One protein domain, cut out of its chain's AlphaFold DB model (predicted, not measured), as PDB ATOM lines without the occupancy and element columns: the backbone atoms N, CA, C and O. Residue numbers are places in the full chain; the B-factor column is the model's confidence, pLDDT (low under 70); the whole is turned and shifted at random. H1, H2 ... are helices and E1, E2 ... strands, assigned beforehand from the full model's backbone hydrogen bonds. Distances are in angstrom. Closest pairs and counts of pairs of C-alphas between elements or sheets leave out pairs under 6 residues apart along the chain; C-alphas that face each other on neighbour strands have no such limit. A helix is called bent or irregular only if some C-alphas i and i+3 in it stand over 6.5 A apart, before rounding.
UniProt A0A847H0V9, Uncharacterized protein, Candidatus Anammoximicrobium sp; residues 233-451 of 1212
ATOM      1  N   HIS A 233      46.905   9.317 171.755       79.12
ATOM      2  CA  HIS A 233      47.877   9.975 170.875       79.12
ATOM      3  C   HIS A 233      48.151   9.131 169.631       79.12
ATOM      4  O   HIS A 233      48.130   9.661 168.519       79.12
ATOM      5  N   SER A 234      48.319   7.818 169.812       83.06
ATOM      6  CA  SER A 234      48.434   6.861 168.711       83.06
ATOM      7  C   SER A 234      47.211   6.906 167.794       83.06
ATOM      8  O   SER A 234      47.376   7.000 166.583       83.06
ATOM      9  N   GLY A 235      45.995   6.945 168.344       85.31
ATOM     10  CA  GLY A 235      44.751   7.053 167.580       85.31
ATOM     11  C   GLY A 235      44.674   8.261 166.657       85.31
ATOM     12  O   GLY A 235      44.466   8.110 165.455       85.31
ATOM     13  N   VAL A 236      44.902   9.458 167.205       87.88
ATOM     14  CA  VAL A 236      44.839  10.707 166.426       87.88
ATOM     15  C   VAL A 236      45.878  10.717 165.300       87.88
ATOM     16  O   VAL A 236      45.581  11.147 164.186       87.88
ATOM     17  N   LEU A 237      47.089  10.218 165.566       90.44
ATOM     18  CA  LEU A 237      48.150  10.141 164.561       90.44
ATOM     19  C   LEU A 237      47.881   9.061 163.504       90.44
ATOM     20  O   LEU A 237      48.185   9.286 162.331       90.44
ATOM     21  N   ILE A 238      47.272   7.933 163.883       92.94
ATOM     22  CA  ILE A 238      46.787   6.924 162.933       92.94
ATOM     23  C   ILE A 238      45.719   7.544 162.033       92.94
ATOM     24  O   ILE A 238      45.880   7.496 160.820       92.94
ATOM     25  N   ASP A 239      44.681   8.182 162.579       92.38
ATOM     26  CA  ASP A 239      43.621   8.807 161.775       92.38
ATOM     27  C   ASP A 239      44.179   9.857 160.808       92.38
ATOM     28  O   ASP A 239      43.806   9.889 159.632       92.38
ATOM     29  N   ALA A 240      45.117  10.687 161.275       93.00
ATOM     30  CA  ALA A 240      45.762  11.684 160.431       93.00
ATOM     31  C   ALA A 240      46.554  11.041 159.280       93.00
ATOM     32  O   ALA A 240      46.488  11.499 158.136       93.00
ATOM     33  N   ALA A 241      47.268   9.948 159.558       95.44
ATOM     34  CA  ALA A 241      47.979   9.190 158.539       95.44
ATOM     35  C   ALA A 241      47.028   8.486 157.562       95.44
ATOM     36  O   ALA A 241      47.257   8.525 156.351       95.44
ATOM     37  N   LEU A 242      45.944   7.883 158.056       95.44
ATOM     38  CA  LEU A 242      44.941   7.213 157.231       95.44
ATOM     39  C   LEU A 242      44.243   8.195 156.293       95.44
ATOM     40  O   LEU A 242      44.069   7.869 155.125       95.44
ATOM     41  N   ALA A 243      43.925   9.411 156.742       93.06
ATOM     42  CA  ALA A 243      43.347  10.444 155.879       93.06
ATOM     43  C   ALA A 243      44.279  10.836 154.716       93.06
ATOM     44  O   ALA A 243      43.807  11.132 153.618       93.06
ATOM     45  N   ARG A 244      45.605  10.802 154.923       93.12
ATOM     46  CA  ARG A 244      46.593  11.044 153.855       93.12
ATOM     47  C   ARG A 244      46.778   9.843 152.930       93.12
ATOM     48  O   ARG A 244      46.923  10.017 151.722       93.12
ATOM     49  N   LEU A 245      46.827   8.636 153.490       95.12
ATOM     50  CA  LEU A 245      47.098   7.403 152.743       95.12
ATOM     51  C   LEU A 245      45.869   6.898 151.978       95.12
ATOM     52  O   LEU A 245      46.007   6.371 150.875       95.12
ATOM     53  N   PHE A 246      44.682   7.091 152.549       94.69
ATOM     54  CA  PHE A 246      43.399   6.579 152.079       94.69
ATOM     55  C   PHE A 246      42.337   7.697 152.088       94.69
ATOM     56  O   PHE A 246      41.381   7.645 152.862       94.69
ATOM     57  N   PRO A 247      42.459   8.719 151.219       91.12
ATOM     58  CA  PRO A 247      41.566   9.883 151.231       91.12
ATOM     59  C   PRO A 247      40.097   9.551 150.913       91.12
ATOM     60  O   PRO A 247      39.216  10.348 151.211       91.12
ATOM     61  N   GLN A 248      39.829   8.383 150.319       91.75
ATOM     62  CA  GLN A 248      38.479   7.867 150.042       91.75
ATOM     63  C   GLN A 248      37.990   6.863 151.103       91.75
ATOM     64  O   GLN A 248      36.981   6.192 150.904       91.75
ATOM     65  N   GLY A 249      38.710   6.740 152.220       91.12
ATOM     66  CA  GLY A 249      38.498   5.702 153.223       91.12
ATOM     67  C   GLY A 249      39.343   4.452 152.971       91.12
ATOM     68  O   GLY A 249      39.827   4.199 151.866       91.12
ATOM     69  N   VAL A 250      39.549   3.676 154.035       95.38
ATOM     70  CA  VAL A 250      40.336   2.438 153.997       95.38
ATOM     71  C   VAL A 250      39.558   1.378 153.194       95.38
ATOM     72  O   VAL A 250      38.429   1.067 153.568       95.38
ATOM     73  N   PRO A 251      40.117   0.802 152.110       91.62
ATOM     74  CA  PRO A 251      39.378  -0.051 151.165       91.62
ATOM     75  C   PRO A 251      39.089  -1.479 151.675       91.62
ATOM     76  O   PRO A 251      38.751  -2.361 150.890       91.62
ATOM     77  N   GLY A 252      39.228  -1.722 152.978       92.69
ATOM     78  CA  GLY A 252      39.102  -3.030 153.610       92.69
ATOM     79  C   GLY A 252      39.013  -2.905 155.128       92.69
ATOM     80  O   GLY A 252      38.697  -1.837 155.656       92.69
ATOM     81  N   LYS A 253      39.307  -3.996 155.835       96.50
ATOM     82  CA  LYS A 253      39.302  -4.009 157.302       96.50
ATOM     83  C   LYS A 253      40.648  -3.557 157.859       96.50
ATOM     84  O   LYS A 253      41.684  -3.708 157.220       96.50
ATOM     85  N   ILE A 254      40.651  -3.027 159.070       97.50
ATOM     86  CA  ILE A 254      41.882  -2.748 159.810       97.50
ATOM     87  C   ILE A 254      42.140  -3.931 160.735       97.50
ATOM     88  O   ILE A 254      41.323  -4.239 161.604       97.50
ATOM     89  N   ALA A 255      43.280  -4.587 160.546       96.44
ATOM     90  CA  ALA A 255      43.757  -5.617 161.452       96.44
ATOM     91  C   ALA A 255      44.340  -4.959 162.706       96.44
ATOM     92  O   ALA A 255      45.163  -4.047 162.622       96.44
ATOM     93  N   VAL A 256      43.932  -5.432 163.875       91.19
ATOM     94  CA  VAL A 256      44.450  -5.010 165.176       91.19
ATOM     95  C   VAL A 256      45.068  -6.226 165.838       91.19
ATOM     96  O   VAL A 256      44.375  -7.224 166.037       91.19
ATOM     97  N   ILE A 257      46.342  -6.146 166.221       85.12
ATOM     98  CA  ILE A 257      46.946  -7.210 167.023       85.12
ATOM     99  C   ILE A 257      46.259  -7.259 168.387       85.12
ATOM    100  O   ILE A 257      46.391  -6.354 169.211       85.12
ATOM    101  N   TYR A 258      45.542  -8.351 168.613       75.06
ATOM    102  CA  TYR A 258      44.959  -8.708 169.895       75.06
ATOM    103  C   TYR A 258      45.185 -10.202 170.098       75.06
ATOM    104  O   TYR A 258      44.333 -11.043 169.813       75.06
ATOM    105  N   ASP A 259      46.403 -10.521 170.523       67.75
ATOM    106  CA  ASP A 259      46.820 -11.886 170.801       67.75
ATOM    107  C   ASP A 259      46.808 -12.112 172.320       67.75
ATOM    108  O   ASP A 259      47.609 -11.485 173.013       67.75
ATOM    109  N   PRO A 260      45.926 -12.976 172.856       53.62
ATOM    110  CA  PRO A 260      45.869 -13.264 174.289       53.62
ATOM    111  C   PRO A 260      47.123 -13.980 174.800       53.62
ATOM    112  O   PRO A 260      47.321 -14.063 176.009       53.62
ATOM    113  N   LEU A 261      47.956 -14.520 173.903       54.34
ATOM    114  CA  LEU A 261      49.249 -15.079 174.265       54.34
ATOM    115  C   LEU A 261      50.332 -14.007 174.318       54.34
ATOM    116  O   LEU A 261      51.277 -14.208 175.068       54.34
ATOM    117  N   TYR A 262      50.216 -12.894 173.583       60.81
ATOM    118  CA  TYR A 262      51.107 -11.731 173.719       60.81
ATOM    119  C   TYR A 262      50.788 -10.986 175.022       60.81
ATOM    120  O   TYR A 262      49.621 -10.980 175.409       60.81
ATOM    121  N   PRO A 263      51.759 -10.351 175.716       55.34
ATOM    122  CA  PRO A 263      51.512  -9.745 177.023       55.34
ATOM    123  C   PRO A 263      50.272  -8.830 176.994       55.34
ATOM    124  O   PRO A 263      50.327  -7.787 176.330       55.34
ATOM    125  N   PRO A 264      49.173  -9.190 177.689       44.16
ATOM    126  CA  PRO A 264      47.867  -8.538 177.561       44.16
ATOM    127  C   PRO A 264      47.892  -7.041 177.862       44.16
ATOM    128  O   PRO A 264      47.158  -6.282 177.240       44.16
ATOM    129  N   SER A 265      48.810  -6.593 178.724       49.38
ATOM    130  CA  SER A 265      49.062  -5.173 179.006       49.38
ATOM    131  C   SER A 265      49.525  -4.342 177.814       49.38
ATOM    132  O   SER A 265      49.614  -3.122 177.915       49.38
ATOM    133  N   SER A 266      49.892  -4.992 176.712       58.72
ATOM    134  CA  SER A 266      50.396  -4.331 175.510       58.72
ATOM    135  C   SER A 266      49.318  -4.223 174.430       58.72
ATOM    136  O   SER A 266      49.415  -3.356 173.569       58.72
ATOM    137  N   CYS A 267      48.281  -5.067 174.450       65.69
ATOM    138  CA  CYS A 267      47.284  -5.152 173.380       65.69
ATOM    139  C   CYS A 267      45.995  -4.410 173.747       65.69
ATOM    140  O   CYS A 267      45.366  -4.707 174.760       65.69
ATOM    141  N   LEU A 268      45.529  -3.517 172.871       71.88
ATOM    142  CA  LEU A 268      44.189  -2.938 172.989       71.88
ATOM    143  C   LEU A 268      43.186  -3.726 172.153       71.88
ATOM    144  O   LEU A 268      43.434  -4.015 170.983       71.88
ATOM    145  N   SER A 269      42.035  -4.056 172.747       66.12
ATOM    146  CA  SER A 269      40.964  -4.747 172.027       66.12
ATOM    147  C   SER A 269      40.364  -3.857 170.933       66.12
ATOM    148  O   SER A 269      40.478  -2.627 170.953       66.12
ATOM    149  N   THR A 270      39.667  -4.471 169.977       74.81
ATOM    150  CA  THR A 270      38.976  -3.737 168.908       74.81
ATOM    151  C   THR A 270      37.909  -2.784 169.447       74.81
ATOM    152  O   THR A 270      37.682  -1.734 168.854       74.81
ATOM    153  N   GLU A 271      37.280  -3.091 170.585       66.62
ATOM    154  CA  GLU A 271      36.327  -2.180 171.228       66.62
ATOM    155  C   GLU A 271      37.010  -0.893 171.706       66.62
ATOM    156  O   GLU A 271      36.458   0.196 171.548       66.62
ATOM    157  N   VAL A 272      38.227  -1.007 172.243       68.81
ATOM    158  CA  VAL A 272      39.012   0.149 172.691       68.81
ATOM    159  C   VAL A 272      39.454   0.982 171.495       68.81
ATOM    160  O   VAL A 272      39.218   2.188 171.469       68.81
ATOM    161  N   TRP A 273      39.991   0.347 170.452       78.75
ATOM    162  CA  TRP A 273      40.376   1.061 169.235       78.75
ATOM    163  C   TRP A 273      39.199   1.749 168.539       78.75
ATOM    164  O   TRP A 273      39.383   2.849 168.029       78.75
ATOM    165  N   ARG A 274      37.980   1.191 168.578       79.19
ATOM    166  CA  ARG A 274      36.776   1.874 168.058       79.19
ATOM    167  C   ARG A 274      36.425   3.154 168.815       79.19
ATOM    168  O   ARG A 274      35.802   4.033 168.235       79.19
ATOM    169  N   LYS A 275      36.784   3.262 170.099       71.06
ATOM    170  CA  LYS A 275      36.574   4.482 170.902       71.06
ATOM    171  C   LYS A 275      37.650   5.539 170.633       71.06
ATOM    172  O   LYS A 275      37.444   6.708 170.944       71.06
ATOM    173  N   ILE A 276      38.787   5.122 170.077       77.50
ATOM    174  CA  ILE A 276      39.977   5.949 169.863       77.50
ATOM    175  C   ILE A 276      40.075   6.446 168.412       77.50
ATOM    176  O   ILE A 276      40.394   7.615 168.197       77.50
ATOM    177  N   LEU A 277      39.820   5.576 167.430       85.50
ATOM    178  CA  LEU A 277      39.913   5.882 166.001       85.50
ATOM    179  C   LEU A 277      38.618   6.510 165.480       85.50
ATOM    180  O   LEU A 277      37.518   6.105 165.851       85.50
ATOM    181  N   ARG A 278      38.751   7.467 164.564       86.69
ATOM    182  CA  ARG A 278      37.644   8.159 163.883       86.69
ATOM    183  C   ARG A 278      37.265   7.511 162.552       86.69
ATOM    184  O   ARG A 278      36.234   7.859 161.981       86.69
ATOM    185  N   THR A 279      38.095   6.609 162.033       85.00
ATOM    186  CA  THR A 279      37.801   5.854 160.807       85.00
ATOM    187  C   THR A 279      36.521   5.021 160.930       85.00
ATOM    188  O   THR A 279      36.252   4.410 161.962       85.00
ATOM    189  N   SER A 280      35.749   4.944 159.844       87.25
ATOM    190  CA  SER A 280      34.570   4.073 159.745       87.25
ATOM    191  C   SER A 280      34.909   2.640 159.320       87.25
ATOM    192  O   SER A 280      34.002   1.827 159.143       87.25
ATOM    193  N   ALA A 281      36.188   2.335 159.087       91.94
ATOM    194  CA  ALA A 281      36.626   1.007 158.681       91.94
ATOM    195  C   ALA A 281      36.363  -0.027 159.785       91.94
ATOM    196  O   ALA A 281      36.545   0.241 160.975       91.94
ATOM    197  N   GLU A 282      35.959  -1.232 159.391       93.94
ATOM    198  CA  GLU A 282      35.751  -2.324 160.337       93.94
ATOM    199  C   GLU A 282      37.093  -2.752 160.954       93.94
ATOM    200  O   GLU A 282      38.075  -2.951 160.239       93.94
ATOM    201  N   LEU A 283      37.127  -2.896 162.282       92.25
ATOM    202  CA  LEU A 283      38.292  -3.399 163.014       92.25
ATOM    203  C   LEU A 283      38.145  -4.897 163.281       92.25
ATOM    204  O   LEU A 283      37.119  -5.320 163.827       92.25
ATOM    205  N   GLU A 284      39.188  -5.666 162.982       93.38
ATOM    206  CA  GLU A 284      39.255  -7.108 163.226       93.38
ATOM    207  C   GLU A 284      40.465  -7.446 164.101       93.38
ATOM    208  O   GLU A 284      41.575  -6.974 163.860       93.38
ATOM    209  N   ALA A 285      40.238  -8.250 165.139       85.31
ATOM    210  CA  ALA A 285      41.301  -8.749 166.000       85.31
ATOM    211  C   ALA A 285      42.072  -9.859 165.273       85.31
ATOM    212  O   ALA A 285      41.464 -10.806 164.781       85.31
ATOM    213  N   VAL A 286      43.396  -9.753 165.247       87.50
ATOM    214  CA  VAL A 286      44.312 -10.699 164.600       87.50
ATOM    215  C   VAL A 286      45.354 -11.143 165.624       87.50
ATOM    216  O   VAL A 286      45.858 -10.319 166.394       87.50
ATOM    217  N   ARG A 287      45.679 -12.439 165.672       82.12
ATOM    218  CA  ARG A 287      46.747 -12.961 166.540       82.12
ATOM    219  C   ARG A 287      48.089 -12.900 165.819       82.12
ATOM    220  O   ARG A 287      48.148 -12.853 164.593       82.12
ATOM    221  N   ILE A 288      49.189 -12.966 166.559       81.31
ATOM    222  CA  ILE A 288      50.537 -12.965 165.970       81.31
ATOM    223  C   ILE A 288      50.713 -14.173 165.042       81.31
ATOM    224  O   ILE A 288      51.287 -14.048 163.964       81.31
ATOM    225  N   ALA A 289      50.148 -15.324 165.417       77.69
ATOM    226  CA  ALA A 289      50.160 -16.532 164.593       77.69
ATOM    227  C   ALA A 289      49.446 -16.366 163.236       77.69
ATOM    228  O   ALA A 289      49.815 -17.030 162.265       77.69
ATOM    229  N   ASP A 290      48.469 -15.459 163.149       85.25
ATOM    230  CA  ASP A 290      47.668 -15.225 161.945       85.25
ATOM    231  C   ASP A 290      48.387 -14.306 160.937       85.25
ATOM    232  O   ASP A 290      47.991 -14.213 159.775       85.25
ATOM    233  N   LEU A 291      49.490 -13.654 161.334       88.69
ATOM    234  CA  LEU A 291      50.235 -12.727 160.471       88.69
ATOM    235  C   LEU A 291      50.816 -13.390 159.220       88.69
ATOM    236  O   LEU A 291      50.960 -12.730 158.193       88.69
ATOM    237  N   LYS A 292      51.088 -14.700 159.270       86.31
ATOM    238  CA  LYS A 292      51.589 -15.482 158.125       86.31
ATOM    239  C   LYS A 292      50.634 -15.491 156.936       86.31
ATOM    240  O   LYS A 292      51.073 -15.682 155.805       86.31
ATOM    241  N   THR A 293      49.338 -15.327 157.186       87.06
ATOM    242  CA  THR A 293      48.287 -15.381 156.163       87.06
ATOM    243  C   THR A 293      47.583 -14.036 155.975       87.06
ATOM    244  O   THR A 293      46.626 -13.955 155.201       87.06
ATOM    245  N   LEU A 294      48.055 -12.974 156.644       92.56
ATOM    246  CA  LEU A 294      47.444 -11.651 156.580       92.56
ATOM    247  C   LEU A 294      47.672 -11.012 155.203       92.56
ATOM    248  O   LEU A 294      48.791 -10.680 154.823       92.56
ATOM    249  N   ASP A 295      46.581 -10.824 154.466       93.69
ATOM    250  CA  ASP A 295      46.581 -10.288 153.105       93.69
ATOM    251  C   ASP A 295      46.423  -8.752 153.113       93.69
ATOM    252  O   ASP A 295      45.344  -8.269 153.483       93.69
ATOM    253  N   PRO A 296      47.430  -7.971 152.662       95.25
ATOM    254  CA  PRO A 296      47.346  -6.512 152.570       95.25
ATOM    255  C   PRO A 296      46.185  -5.985 151.719       95.25
ATOM    256  O   PRO A 296      45.757  -4.849 151.913       95.25
ATOM    257  N   ALA A 297      45.657  -6.771 150.777       93.00
ATOM    258  CA  ALA A 297      44.512  -6.353 149.970       93.00
ATOM    259  C   ALA A 297      43.198  -6.374 150.769       93.00
ATOM    260  O   ALA A 297      42.321  -5.544 150.534       93.00
ATOM    261  N   LYS A 298      43.058  -7.305 151.722       95.00
ATOM    262  CA  LYS A 298      41.884  -7.417 152.610       95.00
ATOM    263  C   LYS A 298      42.033  -6.568 153.865       95.00
ATOM    264  O   LYS A 298      41.068  -5.948 154.313       95.00
ATOM    265  N   PHE A 299      43.250  -6.548 154.397       97.25
ATOM    266  CA  PHE A 299      43.648  -5.798 155.576       97.25
ATOM    267  C   PHE A 299      44.724  -4.785 155.186       97.25
ATOM    268  O   PHE A 299      45.903  -5.039 155.422       97.25
ATOM    269  N   PRO A 300      44.370  -3.643 154.572       97.31
ATOM    270  CA  PRO A 300      45.336  -2.624 154.138       97.31
ATOM    271  C   PRO A 300      46.086  -1.929 155.282       97.31
ATOM    272  O   PRO A 300      47.085  -1.250 155.026       97.31
ATOM    273  N   VAL A 301      45.619  -2.081 156.526       98.19
ATOM    274  CA  VAL A 301      46.240  -1.512 157.726       98.19
ATOM    275  C   VAL A 301      46.357  -2.584 158.808       98.19
ATOM    276  O   VAL A 301      45.371  -3.258 159.107       98.19
ATOM    277  N   LEU A 302      47.537  -2.688 159.419       97.25
ATOM    278  CA  LEU A 302      47.829  -3.501 160.597       97.25
ATOM    279  C   LEU A 302      48.281  -2.590 161.744       97.25
ATOM    280  O   LEU A 302      49.290  -1.895 161.622       97.25
ATOM    281  N   ILE A 303      47.556  -2.608 162.858       93.31
ATOM    282  CA  ILE A 303      47.877  -1.859 164.076       93.31
ATOM    283  C   ILE A 303      48.579  -2.780 165.071       93.31
ATOM    284  O   ILE A 303      48.020  -3.797 165.491       93.31
ATOM    285  N   LEU A 304      49.803  -2.412 165.449       87.81
ATOM    286  CA  LEU A 304      50.559  -3.082 166.504       87.81
ATOM    287  C   LEU A 304      50.117  -2.617 167.904       87.81
ATOM    288  O   LEU A 304      49.537  -1.537 168.044       87.81
ATOM    289  N   PRO A 305      50.431  -3.408 168.948       79.69
ATOM    290  CA  PRO A 305      50.374  -2.980 170.347       79.69
ATOM    291  C   PRO A 305      50.976  -1.576 170.527       79.69
ATOM    292  O   PRO A 305      52.100  -1.369 170.059       79.69
ATOM    293  N   PRO A 306      50.285  -0.605 171.166       77.56
ATOM    294  CA  PRO A 306      50.771   0.766 171.234       77.56
ATOM    295  C   PRO A 306      51.862   0.947 172.302       77.56
ATOM    296  O   PRO A 306      51.677   1.631 173.305       77.56
ATOM    297  N   THR A 307      52.999   0.286 172.098       73.44
ATOM    298  CA  THR A 307      54.143   0.235 173.016       73.44
ATOM    299  C   THR A 307      55.460   0.311 172.237       73.44
ATOM    300  O   THR A 307      55.483   0.130 171.020       73.44
ATOM    301  N   GLU A 308      56.581   0.488 172.937       77.31
ATOM    302  CA  GLU A 308      57.937   0.432 172.354       77.31
ATOM    303  C   GLU A 308      58.423  -1.003 172.055       77.31
ATOM    304  O   GLU A 308      59.513  -1.210 171.512       77.31
ATOM    305  N   SER A 309      57.620  -1.999 172.432       76.06
ATOM    306  CA  SER A 309      57.897  -3.425 172.293       76.06
ATOM    307  C   SER A 309      57.389  -3.979 170.962       76.06
ATOM    308  O   SER A 309      56.285  -3.668 170.520       76.06
ATOM    309  N   PHE A 310      58.179  -4.852 170.335       82.81
ATOM    310  CA  PHE A 310      57.877  -5.434 169.027       82.81
ATOM    311  C   PHE A 310      57.925  -6.974 169.053       82.81
ATOM    312  O   PHE A 310      58.884  -7.531 169.595       82.81
ATOM    313  N   PRO A 311      56.933  -7.690 168.477       82.38
ATOM    314  CA  PRO A 311      56.917  -9.156 168.410       82.38
ATOM    315  C   PRO A 311      57.974  -9.679 167.424       82.38
ATOM    316  O   PRO A 311      57.708  -9.876 166.240       82.38
ATOM    317  N   THR A 312      59.190  -9.908 167.917       83.81
ATOM    318  CA  THR A 312      60.364 -10.253 167.094       83.81
ATOM    319  C   THR A 312      60.174 -11.566 166.339       83.81
ATOM    320  O   THR A 312      60.629 -11.694 165.206       83.81
ATOM    321  N   ASP A 313      59.442 -12.512 166.927       79.00
ATOM    322  CA  ASP A 313      59.172 -13.821 166.325       79.00
ATOM    323  C   ASP A 313      58.308 -13.734 165.051       79.00
ATOM    324  O   ASP A 313      58.314 -14.667 164.256       79.00
ATOM    325  N   ALA A 314      57.607 -12.613 164.835       85.50
ATOM    326  CA  ALA A 314      56.817 -12.335 163.630       85.50
ATOM    327  C   ALA A 314      57.421 -11.220 162.753       85.50
ATOM    328  O   ALA A 314      56.732 -10.608 161.928       85.50
ATOM    329  N   GLN A 315      58.707 -10.892 162.949       89.56
ATOM    330  CA  GLN A 315      59.361  -9.791 162.237       89.56
ATOM    331  C   GLN A 315      59.351  -9.985 160.717       89.56
ATOM    332  O   GLN A 315      59.187  -9.015 159.976       89.56
ATOM    333  N   ASP A 316      59.526 -11.221 160.245       91.88
ATOM    334  CA  ASP A 316      59.651 -11.517 158.822       91.88
ATOM    335  C   ASP A 316      58.294 -11.410 158.123       91.88
ATOM    336  O   ASP A 316      58.218 -10.858 157.023       91.88
ATOM    337  N   GLU A 317      57.225 -11.850 158.786       94.44
ATOM    338  CA  GLU A 317      55.835 -11.724 158.353       94.44
ATOM    339  C   GLU A 317      55.408 -10.257 158.287       94.44
ATOM    340  O   GLU A 317      54.902  -9.808 157.260       94.44
ATOM    341  N   ILE A 318      55.673  -9.473 159.336       94.38
ATOM    342  CA  ILE A 318      55.333  -8.041 159.363       94.38
ATOM    343  C   ILE A 318      56.138  -7.282 158.301       94.38
ATOM    344  O   ILE A 318      55.607  -6.412 157.605       94.38
ATOM    345  N   ARG A 319      57.417  -7.630 158.115       94.94
ATOM    346  CA  ARG A 319      58.254  -7.057 157.054       94.94
ATOM    347  C   ARG A 319      57.717  -7.401 155.669       94.94
ATOM    348  O   ARG A 319      57.681  -6.525 154.806       94.94
ATOM    349  N   ALA A 320      57.305  -8.648 155.445       95.06
ATOM    350  CA  ALA A 320      56.685  -9.073 154.193       95.06
ATOM    351  C   ALA A 320      55.373  -8.319 153.943       95.06
ATOM    352  O   ALA A 320      55.202  -7.760 152.865       95.06
ATOM    353  N   TYR A 321      54.517  -8.191 154.957       97.38
ATOM    354  CA  TYR A 321      53.265  -7.437 154.889       97.38
ATOM    355  C   TYR A 321      53.484  -5.984 154.431       97.38
ATOM    356  O   TYR A 321      52.818  -5.518 153.505       97.38
ATOM    357  N   VAL A 322      54.470  -5.276 155.002       97.38
ATOM    358  CA  VAL A 322      54.824  -3.909 154.566       97.38
ATOM    359  C   VAL A 322      55.425  -3.904 153.161       97.38
ATOM    360  O   VAL A 322      55.059  -3.070 152.328       97.38
ATOM    361  N   ARG A 323      56.345  -4.826 152.852       96.19
ATOM    362  CA  ARG A 323      56.941  -4.936 151.510       96.19
ATOM    363  C   ARG A 323      55.860  -5.100 150.441       96.19
ATOM    364  O   ARG A 323      55.939  -4.431 149.409       96.19
ATOM    365  N   ASP A 324      54.852  -5.919 150.723       95.69
ATOM    366  CA  ASP A 324      53.832  -6.366 149.772       95.69
ATOM    367  C   ASP A 324      52.634  -5.401 149.662       95.69
ATOM    368  O   ASP A 324      51.699  -5.657 148.909       95.69
ATOM    369  N   GLY A 325      52.687  -4.242 150.332       95.88
ATOM    370  CA  GLY A 325      51.735  -3.138 150.140       95.88
ATOM    371  C   GLY A 325      50.946  -2.730 151.382       95.88
ATOM    372  O   GLY A 325      50.221  -1.736 151.331       95.88
ATOM    373  N   GLY A 326      51.097  -3.449 152.493       97.88
ATOM    374  CA  GLY A 326      50.401  -3.168 153.745       97.88
ATOM    375  C   GLY A 326      50.886  -1.898 154.444       97.88
ATOM    376  O   GLY A 326      52.027  -1.458 154.279       97.88
ATOM    377  N   THR A 327      50.009  -1.293 155.245       98.38
ATOM    378  CA  THR A 327      50.349  -0.155 156.108       98.38
ATOM    379  C   THR A 327      50.477  -0.620 157.551       98.38
ATOM    380  O   THR A 327      49.497  -1.051 158.146       98.38
ATOM    381  N   LEU A 328      51.668  -0.514 158.133       97.56
ATOM    382  CA  LEU A 328      51.910  -0.849 159.536       97.56
ATOM    383  C   LEU A 328      51.784   0.399 160.412       97.56
ATOM    384  O   LEU A 328      52.454   1.394 160.155       97.56
ATOM    385  N   ALA A 329      50.986   0.348 161.470       94.62
ATOM    386  CA  ALA A 329      50.957   1.364 162.515       94.62
ATOM    387  C   ALA A 329      51.693   0.839 163.756       94.62
ATOM    388  O   ALA A 329      51.189  -0.042 164.451       94.62
ATOM    389  N   ALA A 330      52.884   1.383 164.026       89.06
ATOM    390  CA  ALA A 330      53.712   1.065 165.191       89.06
ATOM    391  C   ALA A 330      53.955   2.347 166.011       89.06
ATOM    392  O   ALA A 330      54.902   3.092 165.756       89.06
ATOM    393  N   LEU A 331      53.049   2.646 166.948       81.94
ATOM    394  CA  LEU A 331      53.011   3.912 167.691       81.94
ATOM    395  C   LEU A 331      52.908   3.648 169.196       81.94
ATOM    396  O   LEU A 331      51.988   2.952 169.597       81.94
ATOM    397  N   GLY A 332      53.768   4.240 170.028       71.50
ATOM    398  CA  GLY A 332      53.698   4.073 171.490       71.50
ATOM    399  C   GLY A 332      55.018   4.347 172.208       71.50
ATOM    400  O   GLY A 332      55.420   3.548 173.049       71.50
ATOM    401  N   GLY A 333      55.716   5.419 171.819       76.81
ATOM    402  CA  GLY A 333      57.118   5.677 172.169       76.81
ATOM    403  C   GLY A 333      58.057   5.372 171.001       76.81
ATOM    404  O   GLY A 333      57.605   5.348 169.857       76.81
ATOM    405  N   ILE A 334      59.353   5.159 171.246       83.38
ATOM    406  CA  ILE A 334      60.310   4.836 170.172       83.38
ATOM    407  C   ILE A 334      59.980   3.445 169.594       83.38
ATOM    408  O   ILE A 334      60.125   2.432 170.282       83.38
ATOM    409  N   PRO A 335      59.546   3.349 168.325       79.88
ATOM    410  CA  PRO A 335      59.121   2.087 167.745       79.88
ATOM    411  C   PRO A 335      60.336   1.207 167.453       79.88
ATOM    412  O   PRO A 335      61.404   1.701 167.079       79.88
ATOM    413  N   PHE A 336      60.144  -0.109 167.570       82.88
ATOM    414  CA  PHE A 336      61.191  -1.114 167.352       82.88
ATOM    415  C   PHE A 336      62.368  -1.023 168.342       82.88
ATOM    416  O   PHE A 336      63.477  -1.431 168.001       82.88
ATOM    417  N   TYR A 337      62.146  -0.481 169.544       76.88
ATOM    418  CA  TYR A 337      63.201  -0.308 170.545       76.88
ATOM    419  C   TYR A 337      63.405  -1.568 171.402       76.88
ATOM    420  O   TYR A 337      64.539  -2.001 171.601       76.88
ATOM    421  N   TYR A 338      62.318  -2.202 171.858       77.12
ATOM    422  CA  TYR A 338      62.381  -3.436 172.647       77.12
ATOM    423  C   TYR A 338      61.950  -4.657 171.837       77.12
ATOM    424  O   TYR A 338      60.923  -4.654 171.154       77.12
ATOM    425  N   ARG A 339      62.712  -5.742 171.967       78.75
ATOM    426  CA  ARG A 339      62.366  -7.051 171.416       78.75
ATOM    427  C   ARG A 339      61.455  -7.783 172.385       78.75
ATOM    428  O   ARG A 339      61.767  -7.902 173.566       78.75
ATOM    429  N   MET A 340      60.359  -8.317 171.872       76.50
ATOM    430  CA  MET A 340      59.555  -9.318 172.563       76.50
ATOM    431  C   MET A 340      59.782 -10.668 171.897       76.50
ATOM    432  O   MET A 340      59.593 -10.782 170.684       76.50
ATOM    433  N   THR A 341      60.198 -11.660 172.680       68.81
ATOM    434  CA  THR A 341      60.461 -13.038 172.231       68.81
ATOM    435  C   THR A 341      59.828 -14.039 173.178       68.81
ATOM    436  O   THR A 341      59.853 -13.833 174.396       68.81
ATOM    437  N   VAL A 342      59.297 -15.133 172.646       60.66
ATOM    438  CA  VAL A 342      58.772 -16.235 173.459       60.66
ATOM    439  C   VAL A 342      59.914 -17.168 173.858       60.66
ATOM    440  O   VAL A 342      60.614 -17.719 173.013       60.66
ATOM    441  N   GLY A 343      60.121 -17.342 175.163       47.34
ATOM    442  CA  GLY A 343      61.051 -18.331 175.696       47.34
ATOM    443  C   GLY A 343      60.567 -19.772 175.464       47.34
ATOM    444  O   GLY A 343      59.397 -19.996 175.153       47.34
ATOM    445  N   PRO A 344      61.427 -20.790 175.655       39.81
ATOM    446  CA  PRO A 344      61.047 -22.207 175.530       39.81
ATOM    447  C   PRO A 344      59.901 -22.644 176.461       39.81
ATOM    448  O   PRO A 344      59.309 -23.699 176.268       39.81
ATOM    449  N   ASP A 345      59.614 -21.839 177.481       39.19
ATOM    450  CA  ASP A 345      58.541 -21.973 178.466       39.19
ATOM    451  C   ASP A 345      57.228 -21.282 178.044       39.19
ATOM    452  O   ASP A 345      56.280 -21.215 178.831       39.19
ATOM    453  N   GLY A 346      57.163 -20.740 176.823       43.31
ATOM    454  CA  GLY A 346      56.008 -19.997 176.323       43.31
ATOM    455  C   GLY A 346      55.875 -18.592 176.918       43.31
ATOM    456  O   GLY A 346      54.850 -17.941 176.709       43.31
ATOM    457  N   VAL A 347      56.871 -18.110 177.671       48.66
ATOM    458  CA  VAL A 347      56.819 -16.803 178.332       48.66
ATOM    459  C   VAL A 347      57.439 -15.740 177.442       48.66
ATOM    460  O   VAL A 347      58.589 -15.830 177.017       48.66
ATOM    461  N   TRP A 348      56.684 -14.674 177.209       57.75
ATOM    462  CA  TRP A 348      57.197 -13.492 176.539       57.75
ATOM    463  C   TRP A 348      58.208 -12.761 177.418       57.75
ATOM    464  O   TRP A 348      57.913 -12.337 178.537       57.75
ATOM    465  N   THR A 349      59.402 -12.583 176.878       60.12
ATOM    466  CA  THR A 349      60.503 -11.854 177.496       60.12
ATOM    467  C   THR A 349      60.745 -10.573 176.716       60.12
ATOM    468  O   THR A 349      60.784 -10.580 175.485       60.12
ATOM    469  N   ARG A 350      60.866  -9.463 177.450       67.62
ATOM    470  CA  ARG A 350      61.309  -8.180 176.907       67.62
ATOM    471  C   ARG A 350      62.829  -8.156 176.973       67.62
ATOM    472  O   ARG A 350      63.388  -8.254 178.062       67.62
ATOM    473  N   GLY A 351      63.476  -8.054 175.823       62.00
ATOM    474  CA  GLY A 351      64.915  -7.859 175.702       62.00
ATOM    475  C   GLY A 351      65.216  -6.518 175.051       62.00
ATOM    476  O   GLY A 351      64.469  -6.054 174.187       62.00
ATOM    477  N   ASP A 352      66.326  -5.904 175.446       60.59
ATOM    478  CA  ASP A 352      66.874  -4.779 174.700       60.59
ATOM    479  C   ASP A 352      67.343  -5.261 173.323       60.59
ATOM    480  O   ASP A 352      67.757  -6.413 173.134       60.59
ATOM    481  N   ASP A 353      67.294  -4.379 172.329       58.69
ATOM    482  CA  ASP A 353      67.966  -4.643 171.069       58.69
ATOM    483  C   ASP A 353      69.489  -4.579 171.296       58.69
ATOM    484  O   ASP A 353      70.063  -3.496 171.242       58.69
ATOM    485  N   ASN A 354      70.121  -5.731 171.585       47.88
ATOM    486  CA  ASN A 354      71.531  -5.972 171.987       47.88
ATOM    487  C   ASN A 354      72.649  -5.404 171.061       47.88
ATOM    488  O   ASN A 354      73.781  -5.888 171.062       47.88
ATOM    489  N   SER A 355      72.377  -4.383 170.252       51.56
ATOM    490  CA  SER A 355      73.378  -3.607 169.523       51.56
ATOM    491  C   SER A 355      73.833  -2.400 170.351       51.56
ATOM    492  O   SER A 355      73.026  -1.768 171.024       51.56
ATOM    493  N   ALA A 356      75.103  -1.998 170.226       45.69
ATOM    494  CA  ALA A 356      75.652  -0.795 170.871       45.69
ATOM    495  C   ALA A 356      74.921   0.523 170.503       45.69
ATOM    496  O   ALA A 356      75.225   1.573 171.060       45.69
ATOM    497  N   THR A 357      73.976   0.476 169.558       54.31
ATOM    498  CA  THR A 357      73.195   1.618 169.066       54.31
ATOM    499  C   THR A 357      71.679   1.496 169.287       54.31
ATOM    500  O   THR A 357      70.981   2.472 169.041       54.31
ATOM    501  N   GLY A 358      71.152   0.327 169.683       57.28
ATOM    502  CA  GLY A 358      69.704   0.071 169.835       57.28
ATOM    503  C   GLY A 358      68.858   0.153 168.547       57.28
ATOM    504  O   GLY A 358      67.658   0.387 168.622       57.28
ATOM    505  N   LEU A 359      69.468   0.029 167.357       67.38
ATOM    506  CA  LEU A 359      68.834   0.362 166.064       67.38
ATOM    507  C   LEU A 359      68.606  -0.829 165.123       67.38
ATOM    508  O   LEU A 359      68.020  -0.649 164.053       67.38
ATOM    509  N   SER A 360      69.088  -2.025 165.453       76.56
ATOM    510  CA  SER A 360      69.122  -3.144 164.507       76.56
ATOM    511  C   SER A 360      67.723  -3.588 164.079       76.56
ATOM    512  O   SER A 360      67.516  -3.877 162.902       76.56
ATOM    513  N   LEU A 361      66.741  -3.547 164.984       83.50
ATOM    514  CA  LEU A 361      65.363  -3.908 164.656       83.50
ATOM    515  C   LEU A 361      64.693  -2.864 163.745       83.50
ATOM    516  O   LEU A 361      64.150  -3.232 162.704       83.50
ATOM    517  N   ALA A 362      64.802  -1.568 164.060       88.19
ATOM    518  CA  ALA A 362      64.287  -0.482 163.213       88.19
ATOM    519  C   ALA A 362      64.901  -0.510 161.798       88.19
ATOM    520  O   ALA A 362      64.208  -0.317 160.792       88.19
ATOM    521  N   GLN A 363      66.194  -0.834 161.707       89.06
ATOM    522  CA  GLN A 363      66.911  -0.977 160.440       89.06
ATOM    523  C   GLN A 363      66.345  -2.095 159.557       89.06
ATOM    524  O   GLN A 363      66.348  -1.941 158.332       89.06
ATOM    525  N   THR A 364      65.795  -3.175 160.130       89.12
ATOM    526  CA  THR A 364      65.163  -4.247 159.333       89.12
ATOM    527  C   THR A 364      63.941  -3.757 158.544       89.12
ATOM    528  O   THR A 364      63.626  -4.316 157.491       89.12
ATOM    529  N   PHE A 365      63.321  -2.661 158.995       92.50
ATOM    530  CA  PHE A 365      62.198  -1.971 158.358       92.50
ATOM    531  C   PHE A 365      62.607  -0.723 157.557       92.50
ATOM    532  O   PHE A 365      61.741   0.024 157.109       92.50
ATOM    533  N   ARG A 366      63.915  -0.478 157.366       93.25
ATOM    534  CA  ARG A 366      64.476   0.752 156.758       93.25
ATOM    535  C   ARG A 366      64.068   2.040 157.482       93.25
ATOM    536  O   ARG A 366      64.042   3.116 156.885       93.25
ATOM    537  N   VAL A 367      63.784   1.935 158.777       92.69
ATOM    538  CA  VAL A 367      63.478   3.066 159.651       92.69
ATOM    539  C   VAL A 367      64.746   3.467 160.393       92.69
ATOM    540  O   VAL A 367      65.486   2.617 160.888       92.69
ATOM    541  N   HIS A 368      65.004   4.770 160.484       91.62
ATOM    542  CA  HIS A 368      66.108   5.308 161.273       91.62
ATOM    543  C   HIS A 368      65.592   6.382 162.222       91.62
ATOM    544  O   HIS A 368      64.893   7.307 161.802       91.62
ATOM    545  N   TRP A 369      65.991   6.299 163.486       90.94
ATOM    546  CA  TRP A 369      65.791   7.357 164.467       90.94
ATOM    547  C   TRP A 369      67.107   7.683 165.179       90.94
ATOM    548  O   TRP A 369      68.048   6.891 165.154       90.94
ATOM    549  N   TYR A 370      67.201   8.873 165.765       90.88
ATOM    550  CA  TYR A 370      68.337   9.292 166.588       90.88
ATOM    551  C   TYR A 370      67.866  10.143 167.772       90.88
ATOM    552  O   TYR A 370      66.837  10.816 167.698       90.88
ATOM    553  N   ALA A 371      68.612  10.085 168.871       89.75
ATOM    554  CA  ALA A 371      68.300  10.713 170.148       89.75
ATOM    555  C   ALA A 371      69.585  11.228 170.812       89.75
ATOM    556  O   ALA A 371      70.687  10.997 170.318       89.75
ATOM    557  N   TRP A 372      69.468  11.896 171.959       88.62
ATOM    558  CA  TRP A 372      70.613  12.490 172.663       88.62
ATOM    559  C   TRP A 372      71.683  11.486 173.107       88.62
ATOM    560  O   TRP A 372      72.844  11.863 173.245       88.62
ATOM    561  N   TRP A 373      71.315  10.217 173.304       84.94
ATOM    562  CA  TRP A 373      72.257   9.144 173.634       84.94
ATOM    563  C   TRP A 373      72.889   8.476 172.406       84.94
ATOM    564  O   TRP A 373      73.875   7.762 172.559       84.94
ATOM    565  N   THR A 374      72.358   8.693 171.196       84.38
ATOM    566  CA  THR A 374      72.932   8.152 169.947       84.38
ATOM    567  C   THR A 374      73.605   9.212 169.080       84.38
ATOM    568  O   THR A 374      74.436   8.871 168.240       84.38
ATOM    569  N   GLN A 375      73.284  10.490 169.284       87.38
ATOM    570  CA  GLN A 375      73.868  11.617 168.569       87.38
ATOM    571  C   GLN A 375      73.994  12.840 169.487       87.38
ATOM    572  O   GLN A 375      72.998  13.414 169.940       87.38
ATOM    573  N   GLU A 376      75.240  13.256 169.712       88.62
ATOM    574  CA  GLU A 376      75.589  14.431 170.508       88.62
ATOM    575  C   GLU A 376      74.895  15.702 169.982       88.62
ATOM    576  O   GLU A 376      74.709  15.881 168.776       88.62
ATOM    577  N   GLY A 377      74.466  16.575 170.897       87.25
ATOM    578  CA  GLY A 377      73.752  17.814 170.568       87.25
ATOM    579  C   GLY A 377      72.247  17.657 170.301       87.25
ATOM    580  O   GLY A 377      71.566  18.654 170.069       87.25
ATOM    581  N   THR A 378      71.695  16.440 170.362       90.12
ATOM    582  CA  THR A 378      70.242  16.221 170.243       90.12
ATOM    583  C   THR A 378      69.534  16.543 171.577       90.12
ATOM    584  O   THR A 378      70.021  16.121 172.627       90.12
ATOM    585  N   PRO A 379      68.390  17.259 171.595       89.31
ATOM    586  CA  PRO A 379      67.626  17.521 172.820       89.31
ATOM    587  C   PRO A 379      67.052  16.245 173.455       89.31
ATOM    588  O   PRO A 379      66.651  15.326 172.746       89.31
ATOM    589  N   ARG A 380      66.944  16.206 174.794       84.00
ATOM    590  CA  ARG A 380      66.388  15.042 175.518       84.00
ATOM    591  C   ARG A 380      64.879  14.859 175.358       84.00
ATOM    592  O   ARG A 380      64.410  13.733 175.306       84.00
ATOM    593  N   ARG A 381      64.143  15.971 175.334       86.50
ATOM    594  CA  ARG A 381      62.676  16.029 175.249       86.50
ATOM    595  C   ARG A 381      62.259  17.117 174.255       86.50
ATOM    596  O   ARG A 381      61.814  18.189 174.683       86.50
ATOM    597  N   PRO A 382      62.491  16.922 172.944       90.00
ATOM    598  CA  PRO A 382      62.104  17.893 171.927       90.00
ATOM    599  C   PRO A 382      60.602  18.191 171.968       90.00
ATOM    600  O   PRO A 382      59.768  17.286 171.971       90.00
ATOM    601  N   GLN A 383      60.262  19.478 171.998       93.31
ATOM    602  CA  GLN A 383      58.880  19.958 171.972       93.31
ATOM    603  C   GLN A 383      58.244  19.687 170.605       93.31
ATOM    604  O   GLN A 383      58.780  20.141 169.596       93.31
ATOM    605  N   SER A 384      57.107  18.992 170.542       92.88
ATOM    606  CA  SER A 384      56.422  18.788 169.261       92.88
ATOM    607  C   SER A 384      55.603  19.993 168.806       92.88
ATOM    608  O   SER A 384      55.153  20.801 169.618       92.88
ATOM    609  N   ALA A 385      55.412  20.079 167.490       94.88
ATOM    610  CA  ALA A 385      54.490  20.961 166.784       94.88
ATOM    611  C   ALA A 385      53.833  20.198 165.615       94.88
ATOM    612  O   ALA A 385      54.368  19.190 165.142       94.88
ATOM    613  N   ILE A 386      52.672  20.666 165.149       96.44
ATOM    614  CA  ILE A 386      51.981  20.094 163.980       96.44
ATOM    615  C   ILE A 386      52.835  20.327 162.724       96.44
ATOM    616  O   ILE A 386      53.357  21.423 162.525       96.44
ATOM    617  N   ALA A 387      52.999  19.301 161.882       95.62
ATOM    618  CA  ALA A 387      53.719  19.458 160.621       95.62
ATOM    619  C   ALA A 387      52.947  20.380 159.649       95.62
ATOM    620  O   ALA A 387      51.717  20.289 159.587       95.62
ATOM    621  N   PRO A 388      53.641  21.216 158.851       91.88
ATOM    622  CA  PRO A 388      52.988  22.138 157.923       91.88
ATOM    623  C   PRO A 388      51.978  21.453 156.990       91.88
ATOM    624  O   PRO A 388      52.288  20.437 156.358       91.88
ATOM    625  N   GLY A 389      50.779  22.024 156.872       87.94
ATOM    626  CA  GLY A 389      49.694  21.515 156.025       87.94
ATOM    627  C   GLY A 389      48.779  20.483 156.695       87.94
ATOM    628  O   GLY A 389      47.904  19.928 156.027       87.94
ATOM    629  N   LEU A 390      48.967  20.201 157.989       92.06
ATOM    630  CA  LEU A 390      48.099  19.330 158.794       92.06
ATOM    631  C   LEU A 390      47.285  20.076 159.855       92.06
ATOM    632  O   LEU A 390      46.550  19.441 160.611       92.06
ATOM    633  N   GLU A 391      47.359  21.402 159.893       91.75
ATOM    634  CA  GLU A 391      46.741  22.251 160.914       91.75
ATOM    635  C   GLU A 391      45.231  22.022 160.990       91.75
ATOM    636  O   GLU A 391      44.684  21.917 162.079       91.75
ATOM    637  N   THR A 392      44.556  21.850 159.852       88.12
ATOM    638  CA  THR A 392      43.115  21.553 159.818       88.12
ATOM    639  C   THR A 392      42.793  20.162 160.368       88.12
ATOM    640  O   THR A 392      41.795  19.989 161.069       88.12
ATOM    641  N   LEU A 393      43.623  19.163 160.050       85.81
ATOM    642  CA  LEU A 393      43.402  17.760 160.418       85.81
ATOM    643  C   LEU A 393      43.699  17.507 161.902       85.81
ATOM    644  O   LEU A 393      43.032  16.693 162.539       85.81
ATOM    645  N   LEU A 394      44.674  18.235 162.450       89.00
ATOM    646  CA  LEU A 394      45.163  18.119 163.822       89.00
ATOM    647  C   LEU A 394      44.811  19.339 164.692       89.00
ATOM    648  O   LEU A 394      45.397  19.509 165.752       89.00
ATOM    649  N   LYS A 395      43.836  20.166 164.293       84.31
ATOM    650  CA  LYS A 395      43.498  21.438 164.969       84.31
ATOM    651  C   LYS A 395      43.206  21.316 166.472       84.31
ATOM    652  O   LYS A 395      43.524  22.222 167.230       84.31
ATOM    653  N   ASP A 396      42.598  20.201 166.885       80.75
ATOM    654  CA  ASP A 396      42.194  19.937 168.274       80.75
ATOM    655  C   ASP A 396      43.223  19.055 169.011       80.75
ATOM    656  O   ASP A 396      42.977  18.588 170.125       80.75
ATOM    657  N   TYR A 397      44.353  18.753 168.366       86.75
ATOM    658  CA  TYR A 397      45.407  17.920 168.924       86.75
ATOM    659  C   TYR A 397      46.461  18.804 169.609       86.75
ATOM    660  O   TYR A 397      47.064  19.637 168.934       86.75
ATOM    661  N   PRO A 398      46.725  18.623 170.918       84.38
ATOM    662  CA  PRO A 398      47.592  19.511 171.696       84.38
ATOM    663  C   PRO A 398      49.082  19.203 171.465       84.38
ATOM    664  O   PRO A 398      49.811  18.877 172.405       84.38
ATOM    665  N   ALA A 399      49.541  19.238 170.214       86.31
ATOM    666  CA  ALA A 399      50.907  18.868 169.833       86.31
ATOM    667  C   ALA A 399      51.968  19.677 170.598       86.31
ATOM    668  O   ALA A 399      53.010  19.144 170.972       86.31
ATOM    669  N   GLU A 400      51.689  20.942 170.888       85.69
ATOM    670  CA  GLU A 400      52.544  21.875 171.622       85.69
ATOM    671  C   GLU A 400      52.698  21.558 173.116       85.69
ATOM    672  O   GLU A 400      53.534  22.162 173.785       85.69
ATOM    673  N   LYS A 401      51.921  20.615 173.657       82.62
ATOM    674  CA  LYS A 401      52.070  20.130 175.040       82.62
ATOM    675  C   LYS A 401      52.839  18.816 175.129       82.62
ATOM    676  O   LYS A 401      53.223  18.410 176.220       82.62
ATOM    677  N   LEU A 402      53.070  18.153 173.998       83.25
ATOM    678  CA  LEU A 402      53.682  16.829 173.954       83.25
ATOM    679  C   LEU A 402      55.189  16.922 173.719       83.25
ATOM    680  O   LEU A 402      55.695  17.869 173.114       83.25
ATOM    681  N   LYS A 403      55.925  15.927 174.212       86.19
ATOM    682  CA  LYS A 403      57.372  15.814 174.027       86.19
ATOM    683  C   LYS A 403      57.686  14.548 173.237       86.19
ATOM    684  O   LYS A 403      57.124  13.488 173.505       86.19
ATOM    685  N   GLY A 404      58.574  14.671 172.254       87.50
ATOM    686  CA  GLY A 404      59.193  13.525 171.591       87.50
ATOM    687  C   GLY A 404      60.385  12.997 172.389       87.50
ATOM    688  O   GLY A 404      60.948  13.719 173.209       87.50
ATOM    689  N   GLN A 405      60.796  11.763 172.109       87.38
ATOM    690  CA  GLN A 405      61.998  11.135 172.674       87.38
ATOM    691  C   GLN A 405      63.176  11.097 171.682       87.38
ATOM    692  O   GLN A 405      64.340  11.058 172.079       87.38
ATOM    693  N   ALA A 406      62.876  11.096 170.380       90.38
ATOM    694  CA  ALA A 406      63.842  10.937 169.294       90.38
ATOM    695  C   ALA A 406      63.330  11.590 167.995       90.38
ATOM    696  O   ALA A 406      62.150  11.930 167.886       90.38
ATOM    697  N   PHE A 407      64.195  11.724 166.990       94.88
ATOM    698  CA  PHE A 407      63.831  12.195 165.650       94.88
ATOM    699  C   PHE A 407      63.968  11.094 164.602       94.88
ATOM    700  O   PHE A 407      64.943  10.343 164.621       94.88
ATOM    701  N   PHE A 408      63.047  11.039 163.640       94.69
ATOM    702  CA  PHE A 408      63.140  10.160 162.472       94.69
ATOM    703  C   PHE A 408      63.995  10.776 161.358       94.69
ATOM    704  O   PHE A 408      63.994  11.991 161.157       94.69
ATOM    705  N   ALA A 409      64.711   9.935 160.604       92.50
ATOM    706  CA  ALA A 409      65.605  10.363 159.531       92.50
ATOM    707  C   ALA A 409      65.474   9.506 158.265       92.50
ATOM    708  O   ALA A 409      65.232   8.306 158.314       92.50
ATOM    709  N   GLN A 410      65.768  10.106 157.112       93.69
ATOM    710  CA  GLN A 410      65.655   9.458 155.797       93.69
ATOM    711  C   GLN A 410      66.875   8.597 155.406       93.69
ATOM    712  O   GLN A 410      66.990   8.163 154.265       93.69
ATOM    713  N   LYS A 411      67.800   8.331 156.338       91.06
ATOM    714  CA  LYS A 411      69.136   7.759 156.065       91.06
ATOM    715  C   LYS A 411      69.123   6.385 155.375       91.06
ATOM    716  O   LYS A 411      70.067   6.062 154.664       91.06
ATOM    717  N   LEU A 412      68.093   5.571 155.615       93.50
ATOM    718  CA  LEU A 412      67.985   4.192 155.111       93.50
ATOM    719  C   LEU A 412      66.992   4.044 153.947       93.50
ATOM    720  O   LEU A 412      66.768   2.929 153.468       93.50
ATOM    721  N   LEU A 413      66.380   5.146 153.509       94.69
ATOM    722  CA  LEU A 413      65.400   5.145 152.431       94.69
ATOM    723  C   LEU A 413      66.080   4.959 151.072       94.69
ATOM    724  O   LEU A 413      67.142   5.529 150.813       94.69
ATOM    725  N   LYS A 414      65.465   4.168 150.185       95.50
ATOM    726  CA  LYS A 414      65.925   4.048 148.796       95.50
ATOM    727  C   LYS A 414      65.310   5.145 147.935       95.50
ATOM    728  O   LYS A 414      64.321   5.775 148.299       95.50
ATOM    729  N   GLN A 415      65.872   5.332 146.743       94.31
ATOM    730  CA  GLN A 415      65.298   6.225 145.743       94.31
ATOM    731  C   GLN A 415      63.829   5.855 145.467       94.31
ATOM    732  O   GLN A 415      63.523   4.710 145.133       94.31
ATOM    733  N   GLY A 416      62.936   6.834 145.620       92.25
ATOM    734  CA  GLY A 416      61.484   6.668 145.507       92.25
ATOM    735  C   GLY A 416      60.758   6.533 146.850       92.25
ATOM    736  O   GLY A 416      59.566   6.818 146.908       92.25
ATOM    737  N   ASP A 417      61.445   6.165 147.931       97.50
ATOM    738  CA  ASP A 417      60.867   6.171 149.278       97.50
ATOM    739  C   ASP A 417      60.900   7.588 149.883       97.50
ATOM    740  O   ASP A 417      61.699   8.432 149.474       97.50
ATOM    741  N   SER A 418      60.039   7.868 150.864       97.00
ATOM    742  CA  SER A 418      59.977   9.180 151.530       97.00
ATOM    743  C   SER A 418      59.549   9.085 152.997       97.00
ATOM    744  O   SER A 418      58.926   8.108 153.411       97.00
ATOM    745  N   LEU A 419      59.887  10.113 153.777       97.31
ATOM    746  CA  LEU A 419      59.372  10.341 155.127       97.31
ATOM    747  C   LEU A 419      58.459  11.571 155.106       97.31
ATOM    748  O   LEU A 419      58.940  12.689 154.920       97.31
ATOM    749  N   GLU A 420      57.158  11.369 155.302       96.12
ATOM    750  CA  GLU A 420      56.165  12.444 155.408       96.12
ATOM    751  C   GLU A 420      55.900  12.756 156.899       96.12
ATOM    752  O   GLU A 420      55.319  11.916 157.590       96.12
ATOM    753  N   PRO A 421      56.325  13.913 157.442       96.62
ATOM    754  CA  PRO A 421      56.118  14.234 158.853       96.62
ATOM    755  C   PRO A 421      54.640  14.507 159.179       96.62
ATOM    756  O   PRO A 421      53.931  15.165 158.422       96.62
ATOM    757  N   LEU A 422      54.201  14.026 160.344       95.56
ATOM    758  CA  LEU A 422      52.914  14.348 160.975       95.56
ATOM    759  C   LEU A 422      53.096  15.358 162.116       95.56
ATOM    760  O   LEU A 422      52.327  16.309 162.236       95.56
ATOM    761  N   LEU A 423      54.149  15.168 162.918       95.56
ATOM    762  CA  LEU A 423      54.609  16.099 163.948       95.56
ATOM    763  C   LEU A 423      56.097  16.377 163.751       95.56
ATOM    764  O   LEU A 423      56.865  15.469 163.413       95.56
ATOM    765  N   VAL A 424      56.509  17.609 164.016       96.81
ATOM    766  CA  VAL A 424      57.892  18.085 163.874       96.81
ATOM    767  C   VAL A 424      58.401  18.694 165.175       96.81
ATOM    768  O   VAL A 424      57.625  18.938 166.099       96.81
ATOM    769  N   TYR A 425      59.704  18.945 165.259       96.50
ATOM    770  CA  TYR A 425      60.278  19.728 166.347       96.50
ATOM    771  C   TYR A 425      59.860  21.198 166.217       96.50
ATOM    772  O   TYR A 425      60.036  21.801 165.161       96.50
ATOM    773  N   ALA A 426      59.337  21.783 167.295       94.88
ATOM    774  CA  ALA A 426      58.859  23.164 167.308       94.88
ATOM    775  C   ALA A 426      59.940  24.191 166.919       94.88
ATOM    776  O   ALA A 426      59.618  25.213 166.321       94.88
ATOM    777  N   GLU A 427      61.212  23.916 167.221       94.56
ATOM    778  CA  GLU A 427      62.334  24.806 166.880       94.56
ATOM    779  C   GLU A 427      62.957  24.504 165.504       94.56
ATOM    780  O   GLU A 427      63.726  25.311 164.989       94.56
ATOM    781  N   ASP A 428      62.642  23.357 164.893       93.50
ATOM    782  CA  ASP A 428      63.185  22.946 163.596       93.50
ATOM    783  C   ASP A 428      62.214  22.002 162.873       93.50
ATOM    784  O   ASP A 428      62.224  20.780 163.064       93.50
ATOM    785  N   SER A 429      61.396  22.568 161.985       91.56
ATOM    786  CA  SER A 429      60.361  21.829 161.257       91.56
ATOM    787  C   SER A 429      60.905  20.781 160.278       91.56
ATOM    788  O   SER A 429      60.124  20.036 159.690       91.56
ATOM    789  N   THR A 430      62.225  20.713 160.064       91.06
ATOM    790  CA  THR A 430      62.856  19.677 159.229       91.06
ATOM    791  C   THR A 430      63.036  18.350 159.971       91.06
ATOM    792  O   THR A 430      63.237  17.310 159.341       91.06
ATOM    793  N   LYS A 431      62.932  18.356 161.307       95.00
ATOM    794  CA  LYS A 431      63.096  17.173 162.159       95.00
ATOM    795  C   LYS A 431      61.741  16.583 162.531       95.00
ATOM    796  O   LYS A 431      60.952  17.206 163.238       95.00
ATOM    797  N   ALA A 432      61.482  15.359 162.077       96.19
ATOM    798  CA  ALA A 432      60.224  14.659 162.319       96.19
ATOM    799  C   ALA A 432      60.217  13.946 163.683       96.19
ATOM    800  O   ALA A 432      61.124  13.169 163.979       96.19
ATOM    801  N   ILE A 433      59.164  14.164 164.472       94.69
ATOM    802  CA  ILE A 433      58.867  13.453 165.732       94.69
ATOM    803  C   ILE A 433      57.848  12.330 165.488       94.69
ATOM    804  O   ILE A 433      57.920  11.264 166.091       94.69
ATOM    805  N   ALA A 434      56.909  12.543 164.568       94.75
ATOM    806  CA  ALA A 434      55.985  11.523 164.083       94.75
ATOM    807  C   ALA A 434      55.875  11.624 162.566       94.75
ATOM    808  O   ALA A 434      56.018  12.715 162.012       94.75
ATOM    809  N   GLY A 435      55.621  10.514 161.880       95.25
ATOM    810  CA  GLY A 435      55.604  10.518 160.423       95.25
ATOM    811  C   GLY A 435      55.200   9.202 159.781       95.25
ATOM    812  O   GLY A 435      55.020   8.180 160.443       95.25
ATOM    813  N   ILE A 436      55.078   9.259 158.459       97.69
ATOM    814  CA  ILE A 436      54.792   8.133 157.582       97.69
ATOM    815  C   ILE A 436      56.049   7.848 156.761       97.69
ATOM    816  O   ILE A 436      56.451   8.658 155.925       97.69
ATOM    817  N   TYR A 437      56.653   6.684 156.967       97.75
ATOM    818  CA  TYR A 437      57.614   6.123 156.025       97.75
ATOM    819  C   TYR A 437      56.835   5.515 154.863       97.75
ATOM    820  O   TYR A 437      56.099   4.542 155.033       97.75
ATOM    821  N   ARG A 438      56.963   6.106 153.681       97.50
ATOM    822  CA  ARG A 438      56.235   5.713 152.477       97.50
ATOM    823  C   ARG A 438      57.191   5.056 151.497       97.50
ATOM    824  O   ARG A 438      58.081   5.718 150.968       97.50
ATOM    825  N   PHE A 439      56.986   3.767 151.232       97.62
ATOM    826  CA  PHE A 439      57.874   2.999 150.365       97.62
ATOM    827  C   PHE A 439      57.323   2.908 148.950       97.62
ATOM    828  O   PHE A 439      56.213   2.414 148.738       97.62
ATOM    829  N   ARG A 440      58.071   3.401 147.965       96.25
ATOM    830  CA  ARG A 440      57.723   3.288 146.535       96.25
ATOM    831  C   ARG A 440      58.880   2.748 145.692       96.25
ATOM    832  O   ARG A 440      58.798   2.751 144.465       96.25
ATOM    833  N   SER A 441      59.917   2.232 146.344       94.06
ATOM    834  CA  SER A 441      61.019   1.485 145.745       94.06
ATOM    835  C   SER A 441      60.645   0.004 145.525       94.06
ATOM    836  O   SER A 441      59.600  -0.307 144.949       94.06
ATOM    837  N   ASP A 442      61.486  -0.936 145.960       94.38
ATOM    838  CA  ASP A 442      61.206  -2.378 145.962       94.38
ATOM    839  C   ASP A 442      60.172  -2.790 147.021       94.38
ATOM    840  O   ASP A 442      59.642  -3.893 146.954       94.38
ATOM    841  N   TRP A 443      59.855  -1.910 147.969       96.81
ATOM    842  CA  TRP A 443      58.746  -2.072 148.912       96.81
ATOM    843  C   TRP A 443      57.576  -1.180 148.492       96.81
ATOM    844  O   TRP A 443      57.792  -0.107 147.924       96.81
ATOM    845  N   LYS A 444      56.340  -1.631 148.739       95.69
ATOM    846  CA  LYS A 444      55.115  -0.964 148.259       95.69
ATOM    847  C   LYS A 444      54.230  -0.380 149.360       95.69
ATOM    848  O   LYS A 444      53.365   0.441 149.054       95.69
ATOM    849  N   GLY A 445      54.426  -0.796 150.607       97.19
ATOM    850  CA  GLY A 445      53.608  -0.380 151.742       97.19
ATOM    851  C   GLY A 445      54.061   0.909 152.416       97.19
ATOM    852  O   GLY A 445      54.773   1.743 151.843       97.19
ATOM    853  N   ASN A 446      53.605   1.089 153.653       98.12
ATOM    854  CA  ASN A 446      53.879   2.275 154.464       98.12
ATOM    855  C   ASN A 446      54.051   1.881 155.940       98.12
ATOM    856  O   ASN A 446      53.527   0.854 156.374       98.12
ATOM    857  N   ILE A 447      54.746   2.702 156.725       97.75
ATOM    858  CA  ILE A 447      54.832   2.546 158.182       97.75
ATOM    859  C   ILE A 447      54.524   3.892 158.854       97.75
ATOM    860  O   ILE A 447      55.140   4.902 158.524       97.75
ATOM    861  N   ILE A 448      53.579   3.901 159.794       96.62
ATOM    862  CA  ILE A 448      53.146   5.057 160.590       96.62
ATOM    863  C   ILE A 448      53.771   4.950 161.982       96.62
ATOM    864  O   ILE A 448      53.590   3.933 162.653       96.62
ATOM    865  N   LEU A 449      54.485   5.995 162.407       92.81
ATOM    866  CA  LEU A 449      55.335   5.988 163.599       92.81
ATOM    867  C   LEU A 449      55.234   7.303 164.386       92.81
ATOM    868  O   LEU A 449      55.010   8.367 163.802       92.81
ATOM    869  N   ASN A 450      55.508   7.261 165.691       90.00
ATOM    870  CA  ASN A 450      55.799   8.446 166.506       90.00
ATOM    871  C   ASN A 450      56.955   8.165 167.474       90.00
ATOM    872  O   ASN A 450      57.331   7.015 167.629       90.00
ATOM    873  N   THR A 451      57.514   9.199 168.094       88.50
ATOM    874  CA  THR A 451      58.415   9.083 169.255       88.50
ATOM    875  C   THR A 451      57.858   9.833 170.460       88.50
ATOM    876  O   THR A 451      58.606  10.181 171.371       88.50
TER     877      THR A 451
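This is residues 233 to 451 of the 1212 residues of an uncharacterized protein of Candidatus Anammoximicrobium sp (UniProt A0A847H0V9). A strongly twisted sheet of eight strands, curled like part of a barrel, runs through the domain, with H1 packed over E13 and E12, H4 over E5, and H2 over E1 near the edge strand E2. A small sheet of E4, E6 and E7 sits by the first residues of H4, and in the strand pair E8 and E10 it is E10 that packs on E12. The printed part has 219 residues, with five named helices and 13 named strands in the order H1 E1 H2 E2 H3 E3 E4 H4 E5 E6 E7 H5 E8 E9 E10 E11 E12 E13; the class is mixed, helices and strands, with under half of the residues in named elements. The large sheet, E2 E1 E3 E5 E13 E12 E11 E9, is mixed; the whole is compact, with a radius of gyration of the C-alphas of 16.5 A and spans of 46 by 43 by 34 A.

Cross the large sheet from edge strand E2, residues 283 to 286, through E1, 254 to 257, E3, 301 to 303, E5, 327 to 330, E13, 446 to 450, E12, 428 to 438, and E11, 418 to 425, to edge strand E9, 384 to 386. Neighbours are parallel from E2 to E13, with N 256 and O 284 at 2.8 A, N 255 and O 301 at 2.9 A, N 329 and O 302 at 2.8 A, and N 448 and O 328 at 2.8 A. They are antiparallel from E13 to E9, with N 447 and O 437 at 2.8 A, N 420 and O 436 at 2.9 A, and N 385 and O 424 at 2.9 A, and E11 E12 E13 form a meander, each strand the antiparallel neighbour of the one before. H1, residues 233 to 245, is on this sheet at a height of 7.7 A, over E13 and E12; the closest C-alphas of H1 and E13 are those of Ala 241 and Ile 448, 6.9 A apart. H2, residues 270 to 276, is over E1, and E1, H2, E2 form a strand-helix-strand unit, parallel neighbour strands joined through a helix, with a right-handed crossover. H3, residues 288 to 293, only grazes the sheet; E2, H3, E3 form a split unit, with E1 between its strands, and its crossover is right-handed. H4, residues 312 to 323, is over E5 at a height of 9.4 A and touches H3, closest at C-alphas Lys 292 and Glu 317, 5.7 A. H4 also only grazes the sheet of E4, 309 to 311, E6, 338 to 342, and E7, 348 to 352, where N 310 and O 338 are 2.9 A apart and the hairpin E6 and E7 has N 339 and O 351 at 2.8 A. H5, residues 360 to 364, is close to H4 but not clearly touching it, with C-alphas Arg 319 and Thr 364 closest at 7.8 A. E8, 368 to 370, and E10, 407 to 409, are antiparallel, with N 370 and O 407 at 2.9 A; the closest C-alphas of E10 and E12 are those of Phe 407 and Ile 433, 5.1 A apart. Every O i to N i+4 pair is within hydrogen-bond range in H1, H2 and H5, against 6 of 8 in H4 and 0 of 2 in H3, where 2 of 3 O i to N i+3 pairs are.

Find C-alpha 233 at (47.877, 9.975, 170.875); from there H1 runs 18.3 A to C-alpha 245. E12 spans 21.7 A and bends by 80 degrees at residue 434, and E11 spans 18.2 A and bends by 81 degrees at residue 422. H4 spans 16.8 A and is irregular, with C-alphas 313 and 316 7.9 A apart; H3 is only just irregular, with C-alphas 289 and 292 6.7 A apart. E13 ends at C-alpha 450, (55.799, 8.446, 166.506).

The C-alphas of Pro 344 and Thr 392 are the two farthest apart, 49.8 A. The printed part has no cut, and its long links are E1 to H2, E8 to E9 and E9 to E10. Look for low confidence, pLDDT under 70, at residues 259 to 267, 269, 271 to 272 and 341 to 359; the mean of the printed part is 85.0.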